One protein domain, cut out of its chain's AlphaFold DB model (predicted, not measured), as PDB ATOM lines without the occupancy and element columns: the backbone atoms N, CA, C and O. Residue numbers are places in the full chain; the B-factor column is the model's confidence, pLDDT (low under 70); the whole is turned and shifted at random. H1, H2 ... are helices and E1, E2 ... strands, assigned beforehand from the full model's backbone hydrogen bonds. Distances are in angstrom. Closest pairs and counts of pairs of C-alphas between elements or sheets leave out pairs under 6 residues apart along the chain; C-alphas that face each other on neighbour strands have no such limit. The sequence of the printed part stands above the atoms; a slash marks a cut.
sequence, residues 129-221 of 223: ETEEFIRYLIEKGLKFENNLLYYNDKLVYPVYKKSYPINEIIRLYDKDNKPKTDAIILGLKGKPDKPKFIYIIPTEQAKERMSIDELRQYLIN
ATOM      1  N   GLU A 129     179.689 294.667 221.271       70.44
ATOM      2  CA  GLU A 129     179.835 296.004 221.865       70.44
ATOM      3  C   GLU A 129     181.282 296.543 221.862       70.44
ATOM      4  O   GLU A 129     181.499 297.743 221.721       70.44
ATOM      5  N   THR A 130     182.294 295.694 222.040       68.19
ATOM      6  CA  THR A 130     183.702 296.114 222.013       68.19
ATOM      7  C   THR A 130     184.162 296.388 220.579       68.19
ATOM      8  O   THR A 130     184.931 297.320 220.363       68.19
ATOM      9  N   GLU A 131     183.678 295.625 219.594       73.31
ATOM     10  CA  GLU A 131     184.009 295.842 218.177       73.31
ATOM     11  C   GLU A 131     183.435 297.163 217.659       73.31
ATOM     12  O   GLU A 131     184.139 297.937 217.009       73.31
ATOM     13  N   GLU A 132     182.177 297.455 217.995       77.88
ATOM     14  CA  GLU A 132     181.544 298.737 217.676       77.88
ATOM     15  C   GLU A 132     182.287 299.913 218.325       77.88
ATOM     16  O   GLU A 132     182.505 300.944 217.686       77.88
ATOM     17  N   PHE A 133     182.743 299.747 219.569       79.69
ATOM     18  CA  PHE A 133     183.529 300.769 220.255       79.69
ATOM     19  C   PHE A 133     184.900 300.995 219.601       79.69
ATOM     20  O   PHE A 133     185.337 302.136 219.472       79.69
ATOM     21  N   ILE A 134     185.573 299.937 219.136       78.06
ATOM     22  CA  ILE A 134     186.839 300.067 218.396       78.06
ATOM     23  C   ILE A 134     186.624 300.841 217.090       78.06
ATOM     24  O   ILE A 134     187.405 301.742 216.790       78.06
ATOM     25  N   ARG A 135     185.543 300.558 216.348       78.94
ATOM     26  CA  ARG A 135     185.198 301.309 215.125       78.94
ATOM     27  C   ARG A 135     185.005 302.795 215.409       78.94
ATOM     28  O   ARG A 135     185.574 303.620 214.703       78.94
ATOM     29  N   TYR A 136     184.285 303.124 216.480       80.56
ATOM     30  CA  TYR A 136     184.116 304.508 216.918       80.56
ATOM     31  C   TYR A 136     185.457 305.197 217.222       80.56
ATOM     32  O   TYR A 136     185.668 306.347 216.842       80.56
ATOM     33  N   LEU A 137     186.388 304.504 217.885       79.25
ATOM     34  CA  LEU A 137     187.713 305.059 218.172       79.25
ATOM     35  C   LEU A 137     188.526 305.306 216.889       79.25
ATOM     36  O   LEU A 137     189.194 306.333 216.785       79.25
ATOM     37  N   ILE A 138     188.428 304.421 215.895       77.81
ATOM     38  CA  ILE A 138     189.071 304.607 214.584       77.81
ATOM     39  C   ILE A 138     188.484 305.822 213.854       77.81
ATOM     40  O   ILE A 138     189.235 306.664 213.364       77.81
ATOM     41  N   GLU A 139     187.156 305.973 213.837       77.00
ATOM     42  CA  GLU A 139     186.486 307.151 213.256       77.00
ATOM     43  C   GLU A 139     186.915 308.467 213.925       77.00
ATOM     44  O   GLU A 139     186.906 309.523 213.292       77.00
ATOM     45  N   LYS A 140     187.316 308.407 215.199       74.94
ATOM     46  CA  LYS A 140     187.845 309.538 215.969       74.94
ATOM     47  C   LYS A 140     189.342 309.791 215.791       74.94
ATOM     48  O   LYS A 140     189.871 310.694 216.426       74.94
ATOM     49  N   GLY A 141     190.011 309.060 214.901       67.56
ATOM     50  CA  GLY A 141     191.399 309.327 214.523       67.56
ATOM     51  C   GLY A 141     192.437 308.444 215.212       67.56
ATOM     52  O   GLY A 141     193.626 308.754 215.145       67.56
ATOM     53  N   LEU A 142     192.031 307.340 215.853       78.06
ATOM     54  CA  LEU A 142     192.988 306.335 216.316       78.06
ATOM     55  C   LEU A 142     193.478 305.475 215.153       78.06
ATOM     56  O   LEU A 142     192.701 305.041 214.302       78.06
ATOM     57  N   LYS A 143     194.782 305.191 215.145       73.06
ATOM     58  CA  LYS A 143     195.390 304.302 214.152       73.06
ATOM     59  C   LYS A 143     195.174 302.856 214.588       73.06
ATOM     60  O   LYS A 143     195.462 302.505 215.731       73.06
ATOM     61  N   PHE A 144     194.670 302.022 213.686       68.44
ATOM     62  CA  PHE A 144     194.526 300.586 213.907       68.44
ATOM     63  C   PHE A 144     195.515 299.850 213.007       68.44
ATOM     64  O   PHE A 144     195.302 299.743 211.800       68.44
ATOM     65  N   GLU A 145     196.611 299.379 213.591       62.97
ATOM     66  CA  GLU A 145     197.688 298.682 212.885       62.97
ATOM     67  C   GLU A 145     197.962 297.353 213.597       62.97
ATOM     68  O   GLU A 145     197.996 297.298 214.822       62.97
ATOM     69  N   ASN A 146     198.131 296.261 212.846       54.28
ATOM     70  CA  ASN A 146     198.457 294.929 213.386       54.28
ATOM     71  C   ASN A 146     197.510 294.425 214.494       54.28
ATOM     72  O   ASN A 146     197.946 293.787 215.448       54.28
ATOM     73  N   ASN A 147     196.206 294.695 214.362       62.06
ATOM     74  CA  ASN A 147     195.184 294.332 215.355       62.06
ATOM     75  C   ASN A 147     195.345 295.046 216.719       62.06
ATOM     76  O   ASN A 147     194.798 294.602 217.730       62.06
ATOM     77  N   LEU A 148     196.096 296.152 216.748       68.00
ATOM     78  CA  LEU A 148     196.389 296.970 217.920       68.00
ATOM     79  C   LEU A 148     195.955 298.421 217.670       68.00
ATOM     80  O   LEU A 148     196.047 298.939 216.558       68.00
ATOM     81  N   LEU A 149     195.447 299.074 218.716       73.25
ATOM     82  CA  LEU A 149     194.919 300.433 218.640       73.25
ATOM     83  C   LEU A 149     195.946 301.423 219.192       73.25
ATOM     84  O   LEU A 149     196.416 301.258 220.318       73.25
ATOM     85  N   TYR A 150     196.257 302.466 218.427       69.69
ATOM     86  CA  TYR A 150     197.231 303.488 218.794       69.69
ATOM     87  C   TYR A 150     196.583 304.867 218.902       69.69
ATOM     88  O   TYR A 150     195.815 305.289 218.033       69.69
ATOM     89  N   TYR A 151     196.944 305.594 219.957       71.31
ATOM     90  CA  TYR A 151     196.596 307.000 220.156       71.31
ATOM     91  C   TYR A 151     197.884 307.789 220.378       71.31
ATOM     92  O   TYR A 151     198.569 307.562 221.373       71.31
ATOM     93  N   ASN A 152     198.228 308.700 219.462       63.22
ATOM     94  CA  ASN A 152     199.473 309.487 219.506       63.22
ATOM     95  C   ASN A 152     200.728 308.614 219.726       63.22
ATOM     96  O   ASN A 152     201.489 308.842 220.663       63.22
ATOM     97  N   ASP A 153     200.875 307.574 218.896       68.62
ATOM     98  CA  ASP A 153     201.976 306.593 218.903       68.62
ATOM     99  C   ASP A 153     202.111 305.754 220.193       68.62
ATOM    100  O   ASP A 153     203.073 305.006 220.357       68.62
ATOM    101  N   LYS A 154     201.116 305.819 221.088       75.19
ATOM    102  CA  LYS A 154     201.006 304.991 222.297       75.19
ATOM    103  C   LYS A 154     200.030 303.846 222.089       75.19
ATOM    104  O   LYS A 154     198.948 304.058 221.535       75.19
ATOM    105  N   LEU A 155     200.377 302.656 222.573       73.75
ATOM    106  CA  LEU A 155     199.517 301.480 222.481       73.75
ATOM    107  C   LEU A 155     198.358 301.584 223.480       73.75
ATOM    108  O   LEU A 155     198.567 301.851 224.667       73.75
ATOM    109  N   VAL A 156     197.134 301.333 223.018       79.31
ATOM    110  CA  VAL A 156     195.919 301.534 223.808       79.31
ATOM    111  C   VAL A 156     195.084 300.270 223.927       79.31
ATOM    112  O   VAL A 156     194.812 299.579 222.948       79.31
ATOM    113  N   TYR A 157     194.596 300.019 225.141       78.38
ATOM    114  CA  TYR A 157     193.615 298.978 225.416       78.38
ATOM    115  C   TYR A 157     192.188 299.559 225.506       78.38
ATOM    116  O   TYR A 157     191.913 300.335 226.429       78.38
ATOM    117  N   PRO A 158     191.268 299.223 224.581       79.44
ATOM    118  CA  PRO A 158     189.895 299.716 224.609       79.44
ATOM    119  C   PRO A 158     189.023 298.916 225.589       79.44
ATOM    120  O   PRO A 158     188.942 297.689 225.540       79.44
ATOM    121  N   VAL A 159     188.311 299.622 226.464       81.12
ATOM    122  CA  VAL A 159     187.365 299.060 227.432       81.12
ATOM    123  C   VAL A 159     186.046 299.810 227.324       81.12
ATOM    124  O   VAL A 159     185.996 301.020 227.515       81.12
ATOM    125  N   TYR A 160     184.951 299.096 227.084       80.94
ATOM    126  CA  TYR A 160     183.614 299.687 227.053       80.94
ATOM    127  C   TYR A 160     182.730 299.153 228.185       80.94
ATOM    128  O   TYR A 160     182.733 297.955 228.495       80.94
ATOM    129  N   LYS A 161     181.955 300.046 228.817       81.00
ATOM    130  CA  LYS A 161     180.918 299.702 229.803       81.00
ATOM    131  C   LYS A 161     179.639 300.512 229.562       81.00
ATOM    132  O   LYS A 161     179.598 301.733 229.727       81.00
ATOM    133  N   LYS A 162     178.548 299.793 229.282       75.31
ATOM    134  CA  LYS A 162     177.213 300.346 228.996       75.31
ATOM    135  C   LYS A 162     176.591 301.157 230.140       75.31
ATOM    136  O   LYS A 162     175.867 302.121 229.897       75.31
ATOM    137  N   SER A 163     176.849 300.784 231.393       67.38
ATOM    138  CA  SER A 163     176.232 301.402 232.574       67.38
ATOM    139  C   SER A 163     177.252 301.756 233.649       67.38
ATOM    140  O   SER A 163     178.289 301.106 233.768       67.38
ATOM    141  N   TYR A 164     176.909 302.737 234.491       65.06
ATOM    142  CA  TYR A 164     177.649 302.983 235.726       65.06
ATOM    143  C   TYR A 164     177.557 301.759 236.647       65.06
ATOM    144  O   TYR A 164     176.459 301.222 236.832       65.06
ATOM    145  N   PRO A 165     178.670 301.304 237.236       60.53
ATOM    146  CA  PRO A 165     178.606 300.321 238.303       60.53
ATOM    147  C   PRO A 165     177.924 300.930 239.532       60.53
ATOM    148  O   PRO A 165     178.174 302.073 239.893       60.53
ATOM    149  N   ILE A 166     177.074 300.136 240.187       54.69
ATOM    150  CA  ILE A 166     176.222 300.546 241.322       54.69
ATOM    151  C   ILE A 166     177.040 301.097 242.504       54.69
ATOM    152  O   ILE A 166     176.544 301.921 243.259       54.69
ATOM    153  N   ASN A 167     178.299 300.672 242.636       64.88
ATOM    154  CA  ASN A 167     179.205 301.098 243.703       64.88
ATOM    155  C   ASN A 167     180.229 302.145 243.232       64.88
ATOM    156  O   ASN A 167     181.252 302.299 243.884       64.88
ATOM    157  N   GLU A 168     180.028 302.764 242.062       68.94
ATOM    158  CA  GLU A 168     180.923 303.772 241.457       68.94
ATOM    159  C   GLU A 168     182.365 303.306 241.187       68.94
ATOM    160  O   GLU A 168     183.201 304.090 240.752       68.94
ATOM    161  N   ILE A 169     182.655 302.018 241.379       75.31
ATOM    162  CA  ILE A 169     183.965 301.405 241.156       75.31
ATOM    163  C   ILE A 169     183.948 300.633 239.838       75.31
ATOM    164  O   ILE A 169     183.160 299.697 239.664       75.31
ATOM    165  N   ILE A 170     184.849 300.991 238.926       77.19
ATOM    166  CA  ILE A 170     184.997 300.378 237.606       77.19
ATOM    167  C   ILE A 170     186.250 299.522 237.590       77.19
ATOM    168  O   ILE A 170     187.333 299.967 237.956       77.19
ATOM    169  N   ARG A 171     186.089 298.281 237.133       77.62
ATOM    170  CA  ARG A 171     187.209 297.385 236.871       77.62
ATOM    171  C   ARG A 171     187.731 297.623 235.456       77.62
ATOM    172  O   ARG A 171     186.968 297.429 234.507       77.62
ATOM    173  N   LEU A 172     188.991 298.041 235.338       75.88
ATOM    174  CA  LEU A 172     189.637 298.339 234.054       75.88
ATOM    175  C   LEU A 172     190.201 297.074 233.394       75.88
ATOM    176  O   LEU A 172     190.040 296.882 232.195       75.88
ATOM    177  N   TYR A 173     190.810 296.195 234.189       72.06
ATOM    178  CA  TYR A 173     191.412 294.941 233.740       72.06
ATOM    179  C   TYR A 173     191.348 293.876 234.850       72.06
ATOM    180  O   TYR A 173     191.037 294.181 236.006       72.06
ATOM    181  N   ASP A 174     191.579 292.608 234.502       69.69
ATOM    182  CA  ASP A 174     191.655 291.516 235.479       69.69
ATOM    183  C   ASP A 174     193.012 291.537 236.201       69.69
ATOM    184  O   ASP A 174     194.025 291.839 235.583       69.69
ATOM    185  N   LYS A 175     193.060 291.192 237.498       60.59
ATOM    186  CA  LYS A 175     194.275 291.283 238.339       60.59
ATOM    187  C   LYS A 175     195.504 290.580 237.734       60.59
ATOM    188  O   LYS A 175     196.618 291.062 237.908       60.59
ATOM    189  N   ASP A 176     195.274 289.503 236.982       55.53
ATOM    190  CA  ASP A 176     196.307 288.675 236.346       55.53
ATOM    191  C   ASP A 176     196.593 289.070 234.883       55.53
ATOM    192  O   ASP A 176     197.477 288.504 234.246       55.53
ATOM    193  N   ASN A 177     195.855 290.040 234.336       64.12
ATOM    194  CA  ASN A 177     195.977 290.494 232.953       64.12
ATOM    195  C   ASN A 177     196.048 292.025 232.900       64.12
ATOM    196  O   ASN A 177     195.154 292.690 232.371       64.12
ATOM    197  N   LYS A 178     197.104 292.597 233.498       68.38
ATOM    198  CA  LYS A 178     197.434 294.008 233.276       68.38
ATOM    199  C   LYS A 178     197.838 294.154 231.804       68.38
ATOM    200  O   LYS A 178     198.822 293.524 231.407       68.38
ATOM    201  N   PRO A 179     197.113 294.948 230.996       67.12
ATOM    202  CA  PRO A 179     197.469 295.115 229.598       67.12
ATOM    203  C   PRO A 179     198.876 295.720 229.525       67.12
ATOM    204  O   PRO A 179     199.158 296.726 230.179       67.12
ATOM    205  N   LYS A 180     199.772 295.089 228.753       67.19
ATOM    206  CA  LYS A 180     201.104 295.626 228.423       67.19
ATOM    207  C   LYS A 180     200.967 296.733 227.369       67.19
ATOM    208  O   LYS A 180     201.527 296.640 226.285       67.19
ATOM    209  N   THR A 181     200.124 297.716 227.661       72.69
ATOM    210  CA  THR A 181     199.831 298.871 226.809       72.69
ATOM    211  C   THR A 181     200.255 300.142 227.537       72.69
ATOM    212  O   THR A 181     200.499 300.114 228.744       72.69
ATOM    213  N   ASP A 182     200.344 301.261 226.834       71.50
ATOM    214  CA  ASP A 182     200.749 302.544 227.419       71.50
ATOM    215  C   ASP A 182     199.556 303.276 228.047       71.50
ATOM    216  O   ASP A 182     199.682 303.991 229.044       71.50
ATOM    217  N   ALA A 183     198.364 303.078 227.478       78.12
ATOM    218  CA  ALA A 183     197.131 303.664 227.981       78.12
ATOM    219  C   ALA A 183     195.932 302.711 227.868       78.12
ATOM    220  O   ALA A 183     195.939 301.724 227.129       78.12
ATOM    221  N   ILE A 184     194.883 303.020 228.624       82.44
ATOM    222  CA  ILE A 184     193.576 302.369 228.591       82.44
ATOM    223  C   ILE A 184     192.555 303.428 228.190       82.44
ATOM    224  O   ILE A 184     192.426 304.448 228.870       82.44
ATOM    225  N   ILE A 185     191.817 303.174 227.110       83.06
ATOM    226  CA  ILE A 185     190.663 303.989 226.730       83.06
ATOM    227  C   ILE A 185     189.412 303.356 227.310       83.06
ATOM    228  O   ILE A 185     189.051 302.238 226.951       83.06
ATOM    229  N   LEU A 186     188.728 304.087 228.181       83.06
ATOM    230  CA  LEU A 186     187.483 303.654 228.792       83.06
ATOM    231  C   LEU A 186     186.306 304.463 228.243       83.06
ATOM    232  O   LEU A 186     186.207 305.663 228.490       83.06
ATOM    233  N   GLY A 187     185.380 303.791 227.564       83.56
ATOM    234  CA  GLY A 187     184.071 304.331 227.203       83.56
ATOM    235  C   GLY A 187     183.029 303.991 228.270       83.56
ATOM    236  O   GLY A 187     182.762 302.812 228.524       83.56
ATOM    237  N   LEU A 188     182.419 305.006 228.887       82.69
ATOM    238  CA  LEU A 188     181.350 304.834 229.876       82.69
ATOM    239  C   LEU A 188     180.044 305.472 229.425       82.69
ATOM    240  O   LEU A 188     180.019 306.648 229.052       82.69
ATOM    241  N   LYS A 189     178.949 304.730 229.651       76.88
ATOM    242  CA  LYS A 189     177.552 305.165 229.477       76.88
ATOM    243  C   LYS A 189     177.218 305.537 228.026       76.88
ATOM    244  O   LYS A 189     178.017 306.113 227.310       76.88
ATOM    245  N   GLY A 190     175.995 305.257 227.588       77.25
ATOM    246  CA  GLY A 190     175.589 305.496 226.197       77.25
ATOM    247  C   GLY A 190     175.695 304.224 225.369       77.25
ATOM    248  O   GLY A 190     175.547 303.138 225.926       77.25
ATOM    249  N   LYS A 191     175.906 304.356 224.062       80.12
ATOM    250  CA  LYS A 191     176.074 303.225 223.143       80.12
ATOM    251  C   LYS A 191     177.554 303.081 222.741       80.12
ATOM    252  O   LYS A 191     178.290 304.051 222.913       80.12
ATOM    253  N   PRO A 192     178.009 301.915 222.261       76.31
ATOM    254  CA  PRO A 192     179.392 301.731 221.815       76.31
ATOM    255  C   PRO A 192     179.832 302.695 220.703       76.31
ATOM    256  O   PRO A 192     180.940 303.214 220.748       76.31
ATOM    257  N   ASP A 193     178.927 302.996 219.769       77.12
ATOM    258  CA  ASP A 193     179.084 303.961 218.667       77.12
ATOM    259  C   ASP A 193     179.051 305.434 219.120       77.12
ATOM    260  O   ASP A 193     179.380 306.345 218.363       77.12
ATOM    261  N   LYS A 194     178.614 305.698 220.356       79.25
ATOM    262  CA  LYS A 194     178.532 307.042 220.936       79.25
ATOM    263  C   LYS A 194     178.586 306.977 222.467       79.25
ATOM    264  O   LYS A 194     177.552 307.152 223.136       79.25
ATOM    265  N   PRO A 195     179.769 306.713 223.048       81.19
ATOM    266  CA  PRO A 195     179.955 306.782 224.490       81.19
ATOM    267  C   PRO A 195     179.699 308.214 224.976       81.19
ATOM    268  O   PRO A 195     180.023 309.195 224.307       81.19
ATOM    269  N   LYS A 196     179.098 308.355 226.157       81.62
ATOM    270  CA  LYS A 196     178.835 309.656 226.781       81.62
ATOM    271  C   LYS A 196     180.097 310.231 227.420       81.62
ATOM    272  O   LYS A 196     180.248 311.446 227.464       81.62
ATOM    273  N   PHE A 197     180.956 309.363 227.943       83.44
ATOM    274  CA  PHE A 197     182.211 309.741 228.571       83.44
ATOM    275  C   PHE A 197     183.330 308.854 228.054       83.44
ATOM    276  O   PHE A 197     183.166 307.632 227.989       83.44
ATOM    277  N   ILE A 198     184.456 309.477 227.722       84.06
ATOM    278  CA  ILE A 198     185.667 308.786 227.302       84.06
ATOM    279  C   ILE A 198     186.794 309.216 228.231       84.06
ATOM    280  O   ILE A 198     186.960 310.404 228.511       84.06
ATOM    281  N   TYR A 199     187.543 308.236 228.721       84.31
ATOM    282  CA  TYR A 199     188.682 308.450 229.604       84.31
ATOM    283  C   TYR A 199     189.929 307.825 228.989       84.31
ATOM    284  O   TYR A 199     189.859 306.680 228.540       84.31
ATOM    285  N   ILE A 200     191.054 308.542 228.999       84.56
ATOM    286  CA  ILE A 200     192.371 307.998 228.628       84.56
ATOM    287  C   ILE A 200     193.219 307.915 229.886       84.56
ATOM    288  O   ILE A 200     193.633 308.928 230.442       84.56
ATOM    289  N   ILE A 201     193.477 306.691 230.327       83.94
ATOM    290  CA  ILE A 201     194.149 306.415 231.592       83.94
ATOM    291  C   ILE A 201     195.517 305.807 231.274       83.94
ATOM    292  O   ILE A 201     195.559 304.713 230.708       83.94
ATOM    293  N   PRO A 202     196.636 306.455 231.628       83.19
ATOM    294  CA  PRO A 202     197.958 305.844 231.512       83.19
ATOM    295  C   PRO A 202     198.036 304.549 232.331       83.19
ATOM    296  O   PRO A 202     197.574 304.508 233.475       83.19
ATOM    297  N   THR A 203     198.632 303.484 231.795       78.62
ATOM    298  CA  THR A 203     198.715 302.185 232.503       78.62
ATOM    299  C   THR A 203     199.589 302.219 233.758       78.62
ATOM    300  O   THR A 203     199.459 301.354 234.629       78.62
ATOM    301  N   GLU A 204     200.452 303.225 233.883       77.94
ATOM    302  CA  GLU A 204     201.225 303.523 235.094       77.94
ATOM    303  C   GLU A 204     200.328 303.962 236.257       77.94
ATOM    304  O   GLU A 204     200.545 303.567 237.400       77.94
ATOM    305  N   GLN A 205     199.293 304.745 235.951       78.75
ATOM    306  CA  GLN A 205     198.372 305.327 236.928       78.75
ATOM    307  C   GLN A 205     197.093 304.491 237.083       78.75
ATOM    308  O   GLN A 205     196.364 304.643 238.065       78.75
ATOM    309  N   ALA A 206     196.827 303.581 236.142       77.69
ATOM    310  CA  ALA A 206     195.678 302.691 236.169       77.69
ATOM    311  C   ALA A 206     195.762 301.680 237.326       77.69
ATOM    312  O   ALA A 206     196.706 300.895 237.435       77.69
ATOM    313  N   LYS A 207     194.718 301.655 238.162       80.38
ATOM    314  CA  LYS A 207     194.483 300.600 239.159       80.38
ATOM    315  C   LYS A 207     193.555 299.535 238.569       80.38
ATOM    316  O   LYS A 207     192.760 299.827 237.679       80.38
ATOM    317  N   GLU A 208     193.569 298.320 239.125       77.62
ATOM    318  CA  GLU A 208     192.618 297.257 238.736       77.62
ATOM    319  C   GLU A 208     191.163 297.749 238.844       77.62
ATOM    320  O   GLU A 208     190.314 297.457 237.999       77.62
ATOM    321  N   ARG A 209     190.890 298.512 239.905       79.44
ATOM    322  CA  ARG A 209     189.600 299.111 240.218       79.44
ATOM    323  C   ARG A 209     189.806 300.587 240.517       79.44
ATOM    324  O   ARG A 209     190.574 300.906 241.421       79.44
ATOM    325  N   MET A 210     189.112 301.451 239.786       79.75
ATOM    326  CA  MET A 210     189.123 302.898 240.009       79.75
ATOM    327  C   MET A 210     187.719 303.401 240.317       79.75
ATOM    328  O   MET A 210     186.742 302.884 239.765       79.75
ATOM    329  N   SER A 211     187.612 304.383 241.208       83.81
ATOM    330  CA  SER A 211     186.336 305.059 241.461       83.81
ATOM    331  C   SER A 211     186.013 306.057 240.346       83.81
ATOM    332  O   SER A 211     186.893 306.496 239.603       83.81
ATOM    333  N   ILE A 212     184.744 306.449 240.225       81.00
ATOM    334  CA  ILE A 212     184.339 307.456 239.239       81.00
ATOM    335  C   ILE A 212     185.026 308.804 239.482       81.00
ATOM    336  O   ILE A 212     185.336 309.505 238.521       81.00
ATOM    337  N   ASP A 213     185.293 309.145 240.744       81.38
ATOM    338  CA  ASP A 213     185.964 310.387 241.123       81.38
ATOM    339  C   ASP A 213     187.444 310.379 240.730       81.38
ATOM    340  O   ASP A 213     187.940 311.387 240.232       81.38
ATOM    341  N   GLU A 214     188.126 309.236 240.862       81.81
ATOM    342  CA  GLU A 214     189.494 309.061 240.351       81.81
ATOM    343  C   GLU A 214     189.528 309.167 238.817       81.81
ATOM    344  O   GLU A 214     190.424 309.787 238.250       81.81
ATOM    345  N   LEU A 215     188.519 308.614 238.134       83.88
ATOM    346  CA  LEU A 215     188.437 308.640 236.673       83.88
ATOM    347  C   LEU A 215     188.165 310.033 236.103       83.88
ATOM    348  O   LEU A 215     188.607 310.319 234.993       83.88
ATOM    349  N   ARG A 216     187.485 310.926 236.835       81.00
ATOM    350  CA  ARG A 216     187.187 312.294 236.361       81.00
ATOM    351  C   ARG A 216     188.429 313.076 235.934       81.00
ATOM    352  O   ARG A 216     188.313 313.911 235.044       81.00
ATOM    353  N   GLN A 217     189.591 312.789 236.519       83.94
ATOM    354  CA  GLN A 217     190.859 313.444 236.174       83.94
ATOM    355  C   GLN A 217     191.344 313.109 234.754       83.94
ATOM    356  O   GLN A 217     192.084 313.882 234.160       83.94
ATOM    357  N   TYR A 218     190.894 311.980 234.203       83.62
ATOM    358  CA  TYR A 218     191.300 311.449 232.898       83.62
ATOM    359  C   TYR A 218     190.238 311.650 231.815       83.62
ATOM    360  O   TYR A 218     190.315 311.044 230.744       83.62
ATOM    361  N   LEU A 219     189.199 312.434 232.114       83.31
ATOM    362  CA  LEU A 219     188.076 312.654 231.216       83.31
ATOM    363  C   LEU A 219     188.501 313.527 230.040       83.31
ATOM    364  O   LEU A 219     189.031 314.623 230.221       83.31
ATOM    365  N   ILE A 220     188.199 313.059 228.835       79.81
ATOM    366  CA  ILE A 220     188.438 313.805 227.609       79.81
ATOM    367  C   ILE A 220     187.101 314.282 227.059       79.81
ATOM    368  O   ILE A 220     186.184 313.495 226.827       79.81
ATOM    369  N   ASN A 221     187.001 315.596 226.862       65.62
ATOM    370  CA  ASN A 221     185.795 316.221 226.326       65.62
ATOM    371  C   ASN A 221     185.672 316.041 224.806       65.62
ATOM    372  O   ASN A 221     184.550 316.003 224.319       65.62
TER     373      ASN A 221
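AT A GLANCE: This is residues 129 to 221 of the 223 residues of an uncharacterized protein of Methanothermococcus okinawensis (strain DSM 14208 / JCM 11175 / IH1) (UniProt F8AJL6). What is the main shape? A strongly twisted sheet of five strands, E1, E2, E3, E5 and E6, curls round helix H1, while the short helix H2 packs by edge strand E6 and continues a small ribbon, E4 and E7. What are its parts? The printed part has 93 residues, with two named helices and seven named strands, H1 E1 E2 E3 E4 E5 E6 E7 H2, a mixed class. The large sheet, order E1 E2 E3 E5 E6, is mixed and the ribbon antiparallel; the whole is compact, radius of gyration of the C-alphas 12.4 A, spanning 35 by 27 by 23 A.

HOW THE PARTS SIT: How do strands pair? E1, residues 143 to 145, E2, 148 to 151, and E3, 154 to 161, form two hairpins and a meander, each strand the antiparallel neighbour of the one before, with N 143 and O 150 3.1 A apart and N 156 and O 149 2.8 A. E3 is parallel to E5, residues 183 to 191, with N 159 to O 185 2.8 A; E5 and E6, 194 to 202, are an antiparallel hairpin, N 186 to O 199 2.9 A. E4, residues 169 to 171, and E7, 209 to 211, are antiparallel, N 170 to O 210 2.8 A. Where are the helices? H1, residues 129 to 139, is on one face of the large sheet, giving two layers, sheet and helix; its closest C-alphas to E3 are Thr 130 and Tyr 160, 6.2 A. H2, residues 212 to 218, is on the same face, its closest C-alphas to E6 Tyr 218 and Tyr 199, 5.2 A. Every O i to N i+4 pair is within hydrogen-bond range in H1, but 1 of 3 in H2, with 3 of 4 O i to N i+3 pairs.

IN THESE COORDINATES: Where are the anchors? H1 begins at C-alpha 129 (179.835, 296.004, 221.865) and H2 ends at C-alpha 218 (191.300, 311.449, 232.898). How long are they? E6 is 22.2 A, E3 22.1 A, E5 21.6 A and H1 15.6 A; E5 bends by 58 degrees at residue 188.

THE WHOLE: How large is it? The C-alphas of Asn 146 and Asn 167, farthest apart, are 36.4 A apart, and the printed part has no cut. What is uncertain? The link E4 to E5 is long; 24 residues are under 70 in pLDDT, among them 174 to 180.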